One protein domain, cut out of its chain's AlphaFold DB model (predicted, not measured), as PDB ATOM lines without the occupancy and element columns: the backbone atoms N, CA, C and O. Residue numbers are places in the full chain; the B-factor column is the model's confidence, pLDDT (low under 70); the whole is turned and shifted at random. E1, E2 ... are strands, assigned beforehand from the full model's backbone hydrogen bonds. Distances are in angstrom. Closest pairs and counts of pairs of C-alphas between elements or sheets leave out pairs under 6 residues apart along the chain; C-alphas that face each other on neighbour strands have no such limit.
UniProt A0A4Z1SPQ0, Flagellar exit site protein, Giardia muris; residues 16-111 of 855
ATOM      1  N   ASP A  16     -63.984 -31.228 -48.309       62.38
ATOM      2  CA  ASP A  16     -65.116 -32.163 -48.270       62.38
ATOM      3  C   ASP A  16     -65.576 -32.349 -46.807       62.38
ATOM      4  O   ASP A  16     -64.771 -32.245 -45.881       62.38
ATOM      5  N   ALA A  17     -66.848 -32.666 -46.564       59.97
ATOM      6  CA  ALA A  17     -67.358 -32.916 -45.212       59.97
ATOM      7  C   ALA A  17     -66.672 -34.122 -44.535       59.97
ATOM      8  O   ALA A  17     -66.664 -34.232 -43.309       59.97
ATOM      9  N   ALA A  18     -66.078 -35.014 -45.333       62.22
ATOM     10  CA  ALA A  18     -65.252 -36.126 -44.874       62.22
ATOM     11  C   ALA A  18     -63.774 -35.746 -44.619       62.22
ATOM     12  O   ALA A  18     -63.045 -36.511 -43.989       62.22
ATOM     13  N   GLU A  19     -63.301 -34.599 -45.112       71.88
ATOM     14  CA  GLU A  19     -61.900 -34.182 -45.033       71.88
ATOM     15  C   GLU A  19     -61.578 -33.443 -43.730       71.88
ATOM     16  O   GLU A  19     -62.288 -32.534 -43.300       71.88
ATOM     17  N   LYS A  20     -60.445 -33.792 -43.110       74.75
ATOM     18  CA  LYS A  20     -59.984 -33.179 -41.860       74.75
ATOM     19  C   LYS A  20     -58.674 -32.430 -42.066       74.75
ATOM     20  O   LYS A  20     -57.622 -33.045 -42.243       74.75
ATOM     21  N   LEU A  21     -58.729 -31.102 -41.991       74.25
ATOM     22  CA  LEU A  21     -57.545 -30.245 -41.918       74.25
ATOM     23  C   LEU A  21     -56.713 -30.611 -40.670       74.25
ATOM     24  O   LEU A  21     -57.267 -30.846 -39.594       74.25
ATOM     25  N   LEU A  22     -55.393 -30.720 -40.834       72.62
ATOM     26  CA  LEU A  22     -54.454 -31.145 -39.787       72.62
ATOM     27  C   LEU A  22     -53.485 -30.048 -39.371       72.62
ATOM     28  O   LEU A  22     -53.222 -29.889 -38.185       72.62
ATOM     29  N   ALA A  23     -52.928 -29.348 -40.358       74.25
ATOM     30  CA  ALA A  23     -51.908 -28.331 -40.165       74.25
ATOM     31  C   ALA A  23     -51.960 -27.303 -41.303       74.25
ATOM     32  O   ALA A  23     -52.257 -27.646 -42.450       74.25
ATOM     33  N   VAL A  24     -51.628 -26.058 -40.985       73.81
ATOM     34  CA  VAL A  24     -51.475 -24.933 -41.906       73.81
ATOM     35  C   VAL A  24     -50.111 -24.304 -41.634       73.81
ATOM     36  O   VAL A  24     -49.826 -23.871 -40.520       73.81
ATOM     37  N   ALA A  25     -49.269 -24.251 -42.661       74.06
ATOM     38  CA  ALA A  25     -47.940 -23.664 -42.619       74.06
ATOM     39  C   ALA A  25     -47.863 -22.472 -43.584       74.06
ATOM     40  O   ALA A  25     -47.801 -22.667 -44.805       74.06
ATOM     41  N   PRO A  26     -47.853 -21.231 -43.067       68.56
ATOM     42  CA  PRO A  26     -47.509 -20.055 -43.854       68.56
ATOM     43  C   PRO A  26     -46.100 -20.164 -44.454       68.56
ATOM     44  O   PRO A  26     -45.187 -20.692 -43.820       68.56
ATOM     45  N   GLN A  27     -45.926 -19.660 -45.673       68.25
ATOM     46  CA  GLN A  27     -44.650 -19.582 -46.388       68.25
ATOM     47  C   GLN A  27     -44.555 -18.230 -47.108       68.25
ATOM     48  O   GLN A  27     -45.565 -17.571 -47.357       68.25
ATOM     49  N   ASP A  28     -43.353 -17.822 -47.507       62.53
ATOM     50  CA  ASP A  28     -43.166 -16.558 -48.225       62.53
ATOM     51  C   ASP A  28     -43.843 -16.607 -49.612       62.53
ATOM     52  O   ASP A  28     -43.342 -17.212 -50.563       62.53
ATOM     53  N   GLY A  29     -45.021 -15.985 -49.719       64.31
ATOM     54  CA  GLY A  29     -45.848 -15.987 -50.932       64.31
ATOM     55  C   GLY A  29     -46.704 -17.246 -51.150       64.31
ATOM     56  O   GLY A  29     -47.152 -17.485 -52.276       64.31
ATOM     57  N   ASP A  30     -46.941 -18.062 -50.117       70.06
ATOM     58  CA  ASP A  30     -47.889 -19.185 -50.164       70.06
ATOM     59  C   ASP A  30     -48.440 -19.538 -48.772       70.06
ATOM     60  O   ASP A  30     -47.869 -19.181 -47.747       70.06
ATOM     61  N   VAL A  31     -49.527 -20.302 -48.720       74.69
ATOM     62  CA  VAL A  31     -49.991 -20.943 -47.484       74.69
ATOM     63  C   VAL A  31     -50.169 -22.419 -47.788       74.69
ATOM     64  O   VAL A  31     -50.959 -22.782 -48.660       74.69
ATOM     65  N   LEU A  32     -49.407 -23.269 -47.106       79.00
ATOM     66  CA  LEU A  32     -49.492 -24.715 -47.268       79.00
ATOM     67  C   LEU A  32     -50.491 -25.273 -46.265       79.00
ATOM     68  O   LEU A  32     -50.469 -24.893 -45.098       79.00
ATOM     69  N   ILE A  33     -51.345 -26.190 -46.701       79.94
ATOM     70  CA  ILE A  33     -52.324 -26.847 -45.833       79.94
ATOM     71  C   ILE A  33     -52.214 -28.362 -45.978       79.94
ATOM     72  O   ILE A  33     -52.098 -28.854 -47.095       79.94
ATOM     73  N   LEU A  34     -52.243 -29.099 -44.870       82.75
ATOM     74  CA  LEU A  34     -52.185 -30.560 -44.821       82.75
ATOM     75  C   LEU A  34     -53.554 -31.109 -44.413       82.75
ATOM     76  O   LEU A  34     -54.027 -30.848 -43.307       82.75
ATOM     77  N   VAL A  35     -54.175 -31.889 -45.296       80.88
ATOM     78  CA  VAL A  35     -55.531 -32.430 -45.133       80.88
ATOM     79  C   VAL A  35     -55.491 -33.958 -45.110       80.88
ATOM     80  O   VAL A  35     -54.897 -34.584 -45.991       80.88
ATOM     81  N   GLN A  36     -56.144 -34.562 -44.116       82.00
ATOM     82  CA  GLN A  36     -56.443 -35.992 -44.064       82.00
ATOM     83  C   GLN A  36     -57.730 -36.268 -44.843       82.00
ATOM     84  O   GLN A  36     -58.783 -35.719 -44.524       82.00
ATOM     85  N   LYS A  37     -57.643 -37.157 -45.831       80.00
ATOM     86  CA  LYS A  37     -58.778 -37.720 -46.559       80.00
ATOM     87  C   LYS A  37     -59.001 -39.158 -46.071       80.00
ATOM     88  O   LYS A  37     -58.073 -39.971 -46.182       80.00
ATOM     89  N   PRO A  38     -60.175 -39.504 -45.517       67.56
ATOM     90  CA  PRO A  38     -60.505 -40.898 -45.265       67.56
ATOM     91  C   PRO A  38     -60.553 -41.641 -46.602       67.56
ATOM     92  O   PRO A  38     -61.024 -41.108 -47.608       67.56
ATOM     93  N   ASP A  39     -60.034 -42.862 -46.629       64.81
ATOM     94  CA  ASP A  39     -60.140 -43.713 -47.810       64.81
ATOM     95  C   ASP A  39     -61.554 -44.325 -47.849       64.81
ATOM     96  O   ASP A  39     -61.952 -44.957 -46.867       64.81
ATOM     97  N   PRO A  40     -62.336 -44.156 -48.933       54.09
ATOM     98  CA  PRO A  40     -63.708 -44.661 -49.005       54.09
ATOM     99  C   PRO A  40     -63.810 -46.198 -48.991       54.09
ATOM    100  O   PRO A  40     -64.902 -46.725 -48.800       54.09
ATOM    101  N   GLY A  41     -62.701 -46.926 -49.176       52.06
ATOM    102  CA  GLY A  41     -62.627 -48.378 -48.987       52.06
ATOM    103  C   GLY A  41     -62.249 -48.820 -47.565       52.06
ATOM    104  O   GLY A  41     -62.230 -50.021 -47.288       52.06
ATOM    105  N   ALA A  42     -61.924 -47.893 -46.657       49.22
ATOM    106  CA  ALA A  42     -61.478 -48.222 -45.307       49.22
ATOM    107  C   ALA A  42     -62.633 -48.698 -44.415       49.22
ATOM    108  O   ALA A  42     -63.569 -47.953 -44.117       49.22
ATOM    109  N   LYS A  43     -62.522 -49.917 -43.877       43.41
ATOM    110  CA  LYS A  43     -63.334 -50.312 -42.720       43.41
ATOM    111  C   LYS A  43     -62.892 -49.480 -41.514       43.41
ATOM    112  O   LYS A  43     -61.703 -49.252 -41.323       43.41
ATOM    113  N   VAL A  44     -63.839 -49.078 -40.664       40.06
ATOM    114  CA  VAL A  44     -63.632 -48.130 -39.540       40.06
ATOM    115  C   VAL A  44     -62.478 -48.515 -38.592       40.06
ATOM    116  O   VAL A  44     -61.889 -47.645 -37.954       40.06
ATOM    117  N   ARG A  45     -62.116 -49.804 -38.528       37.16
ATOM    118  CA  ARG A  45     -61.012 -50.339 -37.710       37.16
ATOM    119  C   ARG A  45     -59.607 -50.072 -38.294       37.16
ATOM    120  O   ARG A  45     -58.635 -50.116 -37.549       37.16
ATOM    121  N   ASP A  46     -59.481 -49.760 -39.586       39.81
ATOM    122  CA  ASP A  46     -58.197 -49.640 -40.298       39.81
ATOM    123  C   ASP A  46     -57.695 -48.186 -40.397       39.81
ATOM    124  O   ASP A  46     -57.515 -47.633 -41.488       39.81
ATOM    125  N   HIS A  47     -57.386 -47.565 -39.252       43.03
ATOM    126  CA  HIS A  47     -56.810 -46.206 -39.170       43.03
ATOM    127  C   HIS A  47     -55.498 -46.009 -39.971       43.03
ATOM    128  O   HIS A  47     -55.088 -44.877 -40.223       43.03
ATOM    129  N   VAL A  48     -54.857 -47.098 -40.408       49.56
ATOM    130  CA  VAL A  48     -53.603 -47.143 -41.187       49.56
ATOM    131  C   VAL A  48     -53.791 -46.732 -42.662       49.56
ATOM    132  O   VAL A  48     -52.820 -46.501 -43.376       49.56
ATOM    133  N   SER A  49     -55.034 -46.663 -43.146       54.84
ATOM    134  CA  SER A  49     -55.362 -46.564 -44.580       54.84
ATOM    135  C   SER A  49     -55.602 -45.144 -45.117       54.84
ATOM    136  O   SER A  49     -55.839 -44.988 -46.316       54.84
ATOM    137  N   SER A  50     -55.527 -44.110 -44.272       70.06
ATOM    138  CA  SER A  50     -55.817 -42.722 -44.669       70.06
ATOM    139  C   SER A  50     -54.904 -42.214 -45.791       70.06
ATOM    140  O   SER A  50     -53.712 -42.528 -45.852       70.06
ATOM    141  N   SER A  51     -55.465 -41.370 -46.657       81.75
ATOM    142  CA  SER A  51     -54.701 -40.591 -47.633       81.75
ATOM    143  C   SER A  51     -54.505 -39.170 -47.114       81.75
ATOM    144  O   SER A  51     -55.381 -38.603 -46.470       81.75
ATOM    145  N   TYR A  52     -53.354 -38.574 -47.388       86.00
ATOM    146  CA  TYR A  52     -52.990 -37.241 -46.924       86.00
ATOM    147  C   TYR A  52     -52.570 -36.409 -48.127       86.00
ATOM    148  O   TYR A  52     -51.860 -36.906 -49.003       86.00
ATOM    149  N   VAL A  53     -53.004 -35.150 -48.181       85.38
ATOM    150  CA  VAL A  53     -52.667 -34.230 -49.273       85.38
ATOM    151  C   VAL A  53     -52.241 -32.886 -48.701       85.38
ATOM    152  O   VAL A  53     -52.941 -32.312 -47.867       85.38
ATOM    153  N   ILE A  54     -51.105 -32.380 -49.176       84.62
ATOM    154  CA  ILE A  54     -50.677 -31.002 -48.965       84.62
ATOM    155  C   ILE A  54     -51.084 -30.176 -50.181       84.62
ATOM    156  O   ILE A  54     -50.727 -30.522 -51.307       84.62
ATOM    157  N   TYR A  55     -51.797 -29.076 -49.958       79.00
ATOM    158  CA  TYR A  55     -52.187 -28.113 -50.990       79.00
ATOM    159  C   TYR A  55     -51.472 -26.775 -50.800       79.00
ATOM    160  O   TYR A  55     -51.231 -26.350 -49.672       79.00
ATOM    161  N   SER A  56     -51.211 -26.077 -51.907       78.44
ATOM    162  CA  SER A  56     -51.054 -24.621 -51.894       78.44
ATOM    163  C   SER A  56     -52.442 -23.985 -51.871       78.44
ATOM    164  O   SER A  56     -53.241 -24.202 -52.786       78.44
ATOM    165  N   LEU A  57     -52.715 -23.162 -50.859       72.50
ATOM    166  CA  LEU A  57     -53.959 -22.404 -50.741       72.50
ATOM    167  C   LEU A  57     -54.044 -21.304 -51.813       72.50
ATOM    168  O   LEU A  57     -55.095 -21.112 -52.425       72.50
ATOM    169  N   LEU A  58     -52.931 -20.603 -52.076       69.56
ATOM    170  CA  LEU A  58     -52.911 -19.455 -52.992       69.56
ATOM    171  C   LEU A  58     -52.857 -19.876 -54.469       69.56
ATOM    172  O   LEU A  58     -53.515 -19.258 -55.303       69.56
ATOM    173  N   LYS A  59     -52.115 -20.943 -54.801       71.19
ATOM    174  CA  LYS A  59     -52.048 -21.512 -56.162       71.19
ATOM    175  C   LYS A  59     -53.183 -22.507 -56.444       71.19
ATOM    176  O   LYS A  59     -53.408 -22.842 -57.604       71.19
ATOM    177  N   ARG A  60     -53.904 -22.951 -55.404       71.19
ATOM    178  CA  ARG A  60     -55.036 -23.900 -55.454       71.19
ATOM    179  C   ARG A  60     -54.695 -25.234 -56.126       71.19
ATOM    180  O   ARG A  60     -55.515 -25.813 -56.834       71.19
ATOM    181  N   GLU A  61     -53.482 -25.728 -55.896       74.81
ATOM    182  CA  GLU A  61     -52.991 -26.992 -56.452       74.81
ATOM    183  C   GLU A  61     -52.457 -27.930 -55.355       74.81
ATOM    184  O   GLU A  61     -51.869 -27.454 -54.377       74.81
ATOM    185  N   PRO A  62     -52.644 -29.259 -55.485       79.81
ATOM    186  CA  PRO A  62     -51.969 -30.224 -54.630       79.81
ATOM    187  C   PRO A  62     -50.463 -30.208 -54.920       79.81
ATOM    188  O   PRO A  62     -50.031 -30.254 -56.073       79.81
ATOM    189  N   ILE A  63     -49.675 -30.147 -53.853       81.31
ATOM    190  CA  ILE A  63     -48.208 -30.150 -53.859       81.31
ATOM    191  C   ILE A  63     -47.667 -31.571 -53.691       81.31
ATOM    192  O   ILE A  63     -46.732 -31.971 -54.379       81.31
ATOM    193  N   PHE A  64     -48.235 -32.318 -52.744       86.19
ATOM    194  CA  PHE A  64     -47.738 -33.625 -52.329       86.19
ATOM    195  C   PHE A  64     -48.885 -34.458 -51.770       86.19
ATOM    196  O   PHE A  64     -49.776 -33.918 -51.115       86.19
ATOM    197  N   SER A  65     -48.865 -35.765 -52.010       86.75
ATOM    198  CA  SER A  65     -49.856 -36.690 -51.469       86.75
ATOM    199  C   SER A  65     -49.235 -38.047 -51.165       86.75
ATOM    200  O   SER A  65     -48.388 -38.534 -51.910       86.75
ATOM    201  N   PHE A  66     -49.667 -38.662 -50.066       85.88
ATOM    202  CA  PHE A  66     -49.190 -39.969 -49.613       85.88
ATOM    203  C   PHE A  66     -50.321 -40.758 -48.941       85.88
ATOM    204  O   PHE A  66     -51.315 -40.181 -48.498       85.88
ATOM    205  N   LYS A  67     -50.171 -42.084 -48.859       85.81
ATOM    206  CA  LYS A  67     -51.120 -42.993 -48.198       85.81
ATOM    207  C   LYS A  67     -50.394 -43.864 -47.174       85.81
ATOM    208  O   LYS A  67     -49.328 -44.411 -47.466       85.81
ATOM    209  N   GLY A  68     -50.976 -43.986 -45.985       81.75
ATOM    210  CA  GLY A  68     -50.383 -44.662 -44.832       81.75
ATOM    211  C   GLY A  68     -50.777 -43.966 -43.532       81.75
ATOM    212  O   GLY A  68     -51.821 -43.326 -43.461       81.75
ATOM    213  N   LEU A  69     -49.917 -44.037 -42.517       84.06
ATOM    214  CA  LEU A  69     -50.088 -43.327 -41.248       84.06
ATOM    215  C   LEU A  69     -49.085 -42.170 -41.143       84.06
ATOM    216  O   LEU A  69     -47.879 -42.405 -41.109       84.06
ATOM    217  N   LEU A  70     -49.560 -40.926 -41.059       86.38
ATOM    218  CA  LEU A  70     -48.710 -39.786 -40.692       86.38
ATOM    219  C   LEU A  70     -48.246 -39.944 -39.234       86.38
ATOM    220  O   LEU A  70     -49.083 -39.985 -38.335       86.38
ATOM    221  N   LEU A  71     -46.932 -40.007 -39.005       86.06
ATOM    222  CA  LEU A  71     -46.344 -40.116 -37.665       86.06
ATOM    223  C   LEU A  71     -45.949 -38.759 -37.085       86.06
ATOM    224  O   LEU A  71     -46.078 -38.558 -35.881       86.06
ATOM    225  N   TYR A  72     -45.433 -37.866 -37.933       86.69
ATOM    226  CA  TYR A  72     -44.970 -36.531 -37.562       86.69
ATOM    227  C   TYR A  72     -44.978 -35.594 -38.775       86.69
ATOM    228  O   TYR A  72     -44.610 -35.991 -39.884       86.69
ATOM    229  N   SER A  73     -45.320 -34.330 -38.542       84.69
ATOM    230  CA  SER A  73     -45.124 -33.226 -39.480       84.69
ATOM    231  C   SER A  73     -44.567 -32.021 -38.732       84.69
ATOM    232  O   SER A  73     -45.114 -31.634 -37.701       84.69
ATOM    233  N   ASP A  74     -43.510 -31.419 -39.267       78.44
ATOM    234  CA  ASP A  74     -42.956 -30.156 -38.776       78.44
ATOM    235  C   ASP A  74     -44.011 -29.019 -38.829       78.44
ATOM    236  O   ASP A  74     -44.797 -28.976 -39.781       78.44
ATOM    237  N   PRO A  75     -44.032 -28.074 -37.863       72.44
ATOM    238  CA  PRO A  75     -44.922 -26.905 -37.859       72.44
ATOM    239  C   PRO A  75     -44.970 -26.069 -39.145       72.44
ATOM    240  O   PRO A  75     -46.015 -25.510 -39.465       72.44
ATOM    241  N   GLN A  76     -43.867 -25.971 -39.893       73.94
ATOM    242  CA  GLN A  76     -43.805 -25.263 -41.177       73.94
ATOM    243  C   GLN A  76     -44.029 -26.206 -42.372       73.94
ATOM    244  O   GLN A  76     -43.804 -25.820 -43.519       73.94
ATOM    245  N   LEU A  77     -44.463 -27.445 -42.115       80.31
ATOM    246  CA  LEU A  77     -44.538 -28.562 -43.057       80.31
ATOM    247  C   LEU A  77     -43.212 -28.833 -43.791       80.31
ATOM    248  O   LEU A  77     -43.205 -29.521 -44.804       80.31
ATOM    249  N   ARG A  78     -42.063 -28.362 -43.280       83.25
ATOM    250  CA  ARG A  78     -40.764 -28.527 -43.960       83.25
ATOM    251  C   ARG A  78     -40.288 -29.973 -43.998       83.25
ATOM    252  O   ARG A  78     -39.518 -30.332 -44.886       83.25
ATOM    253  N   ARG A  79     -40.737 -30.800 -43.053       86.50
ATOM    254  CA  ARG A  79     -40.364 -32.211 -42.942       86.50
ATOM    255  C   ARG A  79     -41.547 -33.067 -42.498       86.50
ATOM    256  O   ARG A  79     -42.316 -32.664 -41.626       86.50
ATOM    257  N   LEU A  80     -41.684 -34.242 -43.101       89.25
ATOM    258  CA  LEU A  80     -42.806 -35.165 -42.926       89.25
ATOM    259  C   LEU A  80     -42.276 -36.584 -42.713       89.25
ATOM    260  O   LEU A  80     -41.439 -37.048 -43.484       89.25
ATOM    261  N   PHE A  81     -42.819 -37.287 -41.722       89.50
ATOM    262  CA  PHE A  81     -42.569 -38.709 -41.500       89.50
ATOM    263  C   PHE A  81     -43.891 -39.465 -41.559       89.50
ATOM    264  O   PHE A  81     -44.776 -39.244 -40.728       89.50
ATOM    265  N   TYR A  82     -44.025 -40.383 -42.515       88.75
ATOM    266  CA  TYR A  82     -45.186 -41.270 -42.605       88.75
ATOM    267  C   TYR A  82     -44.775 -42.735 -42.730       88.75
ATOM    268  O   TYR A  82     -43.735 -43.072 -43.293       88.75
ATOM    269  N   TYR A  83     -45.612 -43.612 -42.186       87.06
ATOM    270  CA  TYR A  83     -45.429 -45.052 -42.168       87.06
ATOM    271  C   TYR A  83     -46.334 -45.731 -43.196       87.06
ATOM    272  O   TYR A  83     -47.553 -45.554 -43.185       87.06
ATOM    273  N   THR A  84     -45.743 -46.539 -44.074       86.25
ATOM    274  CA  THR A  84     -46.465 -47.437 -44.986       86.25
ATOM    275  C   THR A  84     -45.562 -48.600 -45.406       86.25
ATOM    276  O   THR A  84     -44.338 -48.492 -45.349       86.25
ATOM    277  N   ASN A  85     -46.127 -49.739 -45.812       81.56
ATOM    278  CA  ASN A  85     -45.369 -50.900 -46.315       81.56
ATOM    279  C   ASN A  85     -44.168 -51.328 -45.424       81.56
ATOM    280  O   ASN A  85     -43.098 -51.678 -45.926       81.56
ATOM    281  N   ARG A  86     -44.345 -51.282 -44.091       79.12
ATOM    282  CA  ARG A  86     -43.320 -51.560 -43.052       79.12
ATOM    283  C   ARG A  86     -42.046 -50.708 -43.156       79.12
ATOM    284  O   ARG A  86     -40.938 -51.170 -42.878       79.12
ATOM    285  N   CYS A  87     -42.191 -49.467 -43.605       85.62
ATOM    286  CA  CYS A  87     -41.128 -48.471 -43.667       85.62
ATOM    287  C   CYS A  87     -41.669 -47.106 -43.238       85.62
ATOM    288  O   CYS A  87     -42.826 -46.777 -43.500       85.62
ATOM    289  N   ILE A  88     -40.813 -46.310 -42.606       88.25
ATOM    290  CA  ILE A  88     -41.053 -44.892 -42.349       88.25
ATOM    291  C   ILE A  88     -40.300 -44.117 -43.426       88.25
ATOM    292  O   ILE A  88     -39.120 -44.381 -43.674       88.25
ATOM    293  N   TYR A  89     -40.990 -43.193 -44.082       88.75
ATOM    294  CA  TYR A  89     -40.441 -42.357 -45.141       88.75
ATOM    295  C   TYR A  89     -40.290 -40.934 -44.619       88.75
ATOM    296  O   TYR A  89     -41.269 -40.315 -44.205       88.75
ATOM    297  N   ASP A  90     -39.054 -40.452 -44.649       90.19
ATOM    298  CA  ASP A  90     -38.629 -39.119 -44.236       90.19
ATOM    299  C   ASP A  90     -38.546 -38.227 -45.476       90.19
ATOM    300  O   ASP A  90     -37.654 -38.398 -46.313       90.19
ATOM    301  N   TYR A  91     -39.501 -37.313 -45.622       89.00
ATOM    302  CA  TYR A  91     -39.553 -36.354 -46.722       89.00
ATOM    303  C   TYR A  91     -39.250 -34.946 -46.220       89.00
ATOM    304  O   TYR A  91     -39.904 -34.462 -45.299       89.00
ATOM    305  N   GLU A  92     -38.330 -34.252 -46.883       87.69
ATOM    306  CA  GLU A  92     -38.066 -32.825 -46.665       87.69
ATOM    307  C   GLU A  92     -38.519 -32.017 -47.883       87.69
ATOM    308  O   GLU A  92     -38.345 -32.445 -49.032       87.69
ATOM    309  N   GLN A  93     -39.078 -30.837 -47.632       85.38
ATOM    310  CA  GLN A  93     -39.385 -29.834 -48.642       85.38
ATOM    311  C   GLN A  93     -38.111 -29.506 -49.438       85.38
ATOM    312  O   GLN A  93     -37.098 -29.090 -48.878       85.38
ATOM    313  N   GLY A  94     -38.152 -29.717 -50.754       72.81
ATOM    314  CA  GLY A  94     -37.025 -29.428 -51.634       72.81
ATOM    315  C   GLY A  94     -36.671 -27.935 -51.595       72.81
ATOM    316  O   GLY A  94     -37.578 -27.101 -51.516       72.81
ATOM    317  N   PRO A  95     -35.376 -27.574 -51.642       56.72
ATOM    318  CA  PRO A  95     -34.973 -26.181 -51.579       56.72
ATOM    319  C   PRO A  95     -35.463 -25.384 -52.794       56.72
ATOM    320  O   PRO A  95     -35.505 -25.882 -53.918       56.72
ATOM    321  N   ASP A  96     -35.693 -24.099 -52.532       50.69
ATOM    322  CA  ASP A  96     -35.796 -23.000 -53.496       50.69
ATOM    323  C   ASP A  96     -37.170 -22.704 -54.148       50.69
ATOM    324  O   ASP A  96     -37.437 -22.958 -55.324       50.69
ATOM    325  N   LEU A  97     -38.013 -22.015 -53.367       47.28
ATOM    326  CA  LEU A  97     -39.198 -21.273 -53.825       47.28
ATOM    327  C   LEU A  97     -38.861 -20.015 -54.664       47.28
ATOM    328  O   LEU A  97     -39.766 -19.441 -55.271       47.28
ATOM    329  N   ALA A  98     -37.602 -19.557 -54.690       40.94
ATOM    330  CA  ALA A  98     -37.207 -18.260 -55.248       40.94
ATOM    331  C   ALA A  98     -36.594 -18.356 -56.660       40.94
ATOM    332  O   ALA A  98     -36.902 -17.532 -57.523       40.94
ATOM    333  N   ALA A  99     -35.764 -19.366 -56.935       40.91
ATOM    334  CA  ALA A  99     -35.094 -19.545 -58.225       40.91
ATOM    335  C   ALA A  99     -36.010 -20.093 -59.330       40.91
ATOM    336  O   ALA A  99     -35.685 -19.960 -60.514       40.91
ATOM    337  N   SER A 100     -37.160 -20.696 -58.997       39.47
ATOM    338  CA  SER A 100     -38.096 -21.191 -60.009       39.47
ATOM    339  C   SER A 100     -39.568 -20.969 -59.650       39.47
ATOM    340  O   SER A 100     -40.037 -21.305 -58.568       39.47
ATOM    341  N   ARG A 101     -40.351 -20.480 -60.622       44.09
ATOM    342  CA  ARG A 101     -41.823 -20.372 -60.535       44.09
ATOM    343  C   ARG A 101     -42.519 -21.735 -60.715       44.09
ATOM    344  O   ARG A 101     -43.518 -21.823 -61.427       44.09
ATOM    345  N   ARG A 102     -41.959 -22.820 -60.172       47.41
ATOM    346  CA  ARG A 102     -42.425 -24.197 -60.399       47.41
ATOM    347  C   ARG A 102     -42.443 -25.010 -59.109       47.41
ATOM    348  O   ARG A 102     -41.537 -25.795 -58.887       47.41
ATOM    349  N   ARG A 103     -43.558 -24.861 -58.382       54.62
ATOM    350  CA  ARG A 103     -44.064 -25.729 -57.302       54.62
ATOM    351  C   ARG A 103     -43.121 -25.973 -56.118       54.62
ATOM    352  O   ARG A 103     -41.979 -26.383 -56.260       54.62
ATOM    353  N   VAL A 104     -43.675 -25.840 -54.914       63.31
ATOM    354  CA  VAL A 104     -43.125 -26.560 -53.759       63.31
ATOM    355  C   VAL A 104     -43.142 -28.054 -54.097       63.31
ATOM    356  O   VAL A 104     -44.096 -28.534 -54.705       63.31
ATOM    357  N   GLY A 105     -42.097 -28.782 -53.718       72.94
ATOM    358  CA  GLY A 105     -42.010 -30.231 -53.869       72.94
ATOM    359  C   GLY A 105     -41.365 -30.851 -52.638       72.94
ATOM    360  O   GLY A 105     -40.694 -30.157 -51.876       72.94
ATOM    361  N   TYR A 106     -41.564 -32.150 -52.444       84.56
ATOM    362  CA  TYR A 106     -40.982 -32.905 -51.335       84.56
ATOM    363  C   TYR A 106     -40.029 -33.966 -51.877       84.56
ATOM    364  O   TYR A 106     -40.305 -34.610 -52.888       84.56
ATOM    365  N   THR A 107     -38.906 -34.143 -51.192       84.94
ATOM    366  CA  THR A 107     -37.819 -35.048 -51.571       84.94
ATOM    367  C   THR A 107     -37.613 -36.091 -50.482       84.94
ATOM    368  O   THR A 107     -37.533 -35.743 -49.305       84.94
ATOM    369  N   LEU A 108     -37.545 -37.369 -50.863       86.62
ATOM    370  CA  LEU A 108     -37.251 -38.457 -49.932       86.62
ATOM    371  C   LEU A 108     -35.790 -38.341 -49.472       86.62
ATOM    372  O   LEU A 108     -34.880 -38.368 -50.299       86.62
ATOM    373  N   LYS A 109     -35.571 -38.209 -48.162       84.62
ATOM    374  CA  LYS A 109     -34.246 -38.093 -47.532       84.62
ATOM    375  C   LYS A 109     -33.744 -39.413 -46.976       84.62
ATOM    376  O   LYS A 109     -32.566 -39.730 -47.126       84.62
ATOM    377  N   SER A 110     -34.626 -40.170 -46.331       84.56
ATOM    378  CA  SER A 110     -34.314 -41.492 -45.799       84.56
ATOM    379  C   SER A 110     -35.543 -42.403 -45.814       84.56
ATOM    380  O   SER A 110     -36.694 -41.958 -45.797       84.56
ATOM    381  N   ARG A 111     -35.292 -43.711 -45.882       86.94
ATOM    382  CA  ARG A 111     -36.306 -44.760 -45.746       86.94
ATOM    383  C   ARG A 111     -35.851 -45.699 -44.639       86.94
ATOM    384  O   ARG A 111     -34.969 -46.528 -44.847       86.94
TER     385      ARG A 111
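What this domain is: This is residues 16 to 111 of the 855 residues of the protein "Flagellar exit site protein" of Giardia muris (UniProt A0A4Z1SPQ0). Two strongly twisted sheets of four strands, E1 to E4 and then E5 to E8, stand partly face to face as a small sandwich. Two long loops, residues 38 to 50 and 94 to 105, reach out at opposite ends. The printed part has 96 residues, no named helix and eight strands, E1 to E8 in chain order; the class is all strand. Each sheet is antiparallel, with its strands side by side in chain order. The whole is compact, with a radius of gyration of the C-alphas of 13.7 A and spans of 44 by 33 by 20 A.

How they stand to each other: E1, residues 20 to 27, E2, 30 to 37, E3, 51 to 56, and E4, 61 to 67, form a meander, each strand the antiparallel neighbour of the one before. N 22 and O 34 are 2.8 A apart, N 35 and O 53 2.9 A, and N 54 and O 64 2.8 A, within hydrogen-bond range. E5, residues 69 to 73, E6, 79 to 84, E7, 87 to 93, and E8, 106 to 111, form a second meander, with N 71 and O 81 2.9 A apart, N 80 and O 91 2.8 A, and N 90 and O 110 3.0 A. E4 and E5 meet only through their link. The closest C-alphas of E4 and E8 are those of Phe 64 and Tyr 106, 6.9 A apart. E1 and E5 are only just apart, at 8.4 A.

Where its parts are: E1 begins at C-alpha 20 (-59.984, -33.179, -41.860) and is 21.0 A long. E2 is 21.8 A, E3 16.9 A, E4 18.1 A, E5 11.4 A, E6 16.5 A and E7 19.4 A. E8, 13.9 A, ends at C-alpha 111 (-36.306, -44.760, -45.746).

The domain as a whole: The C-alphas farthest apart, of Arg 45 and Ala 99, are 45.2 A apart. The printed part has no cut. The links E2 to E3 and E7 to E8 are long. Mean pLDDT of the printed part is 72.5; it is under 70 in 30 residues, among them 38 to 49 and 95 to 104.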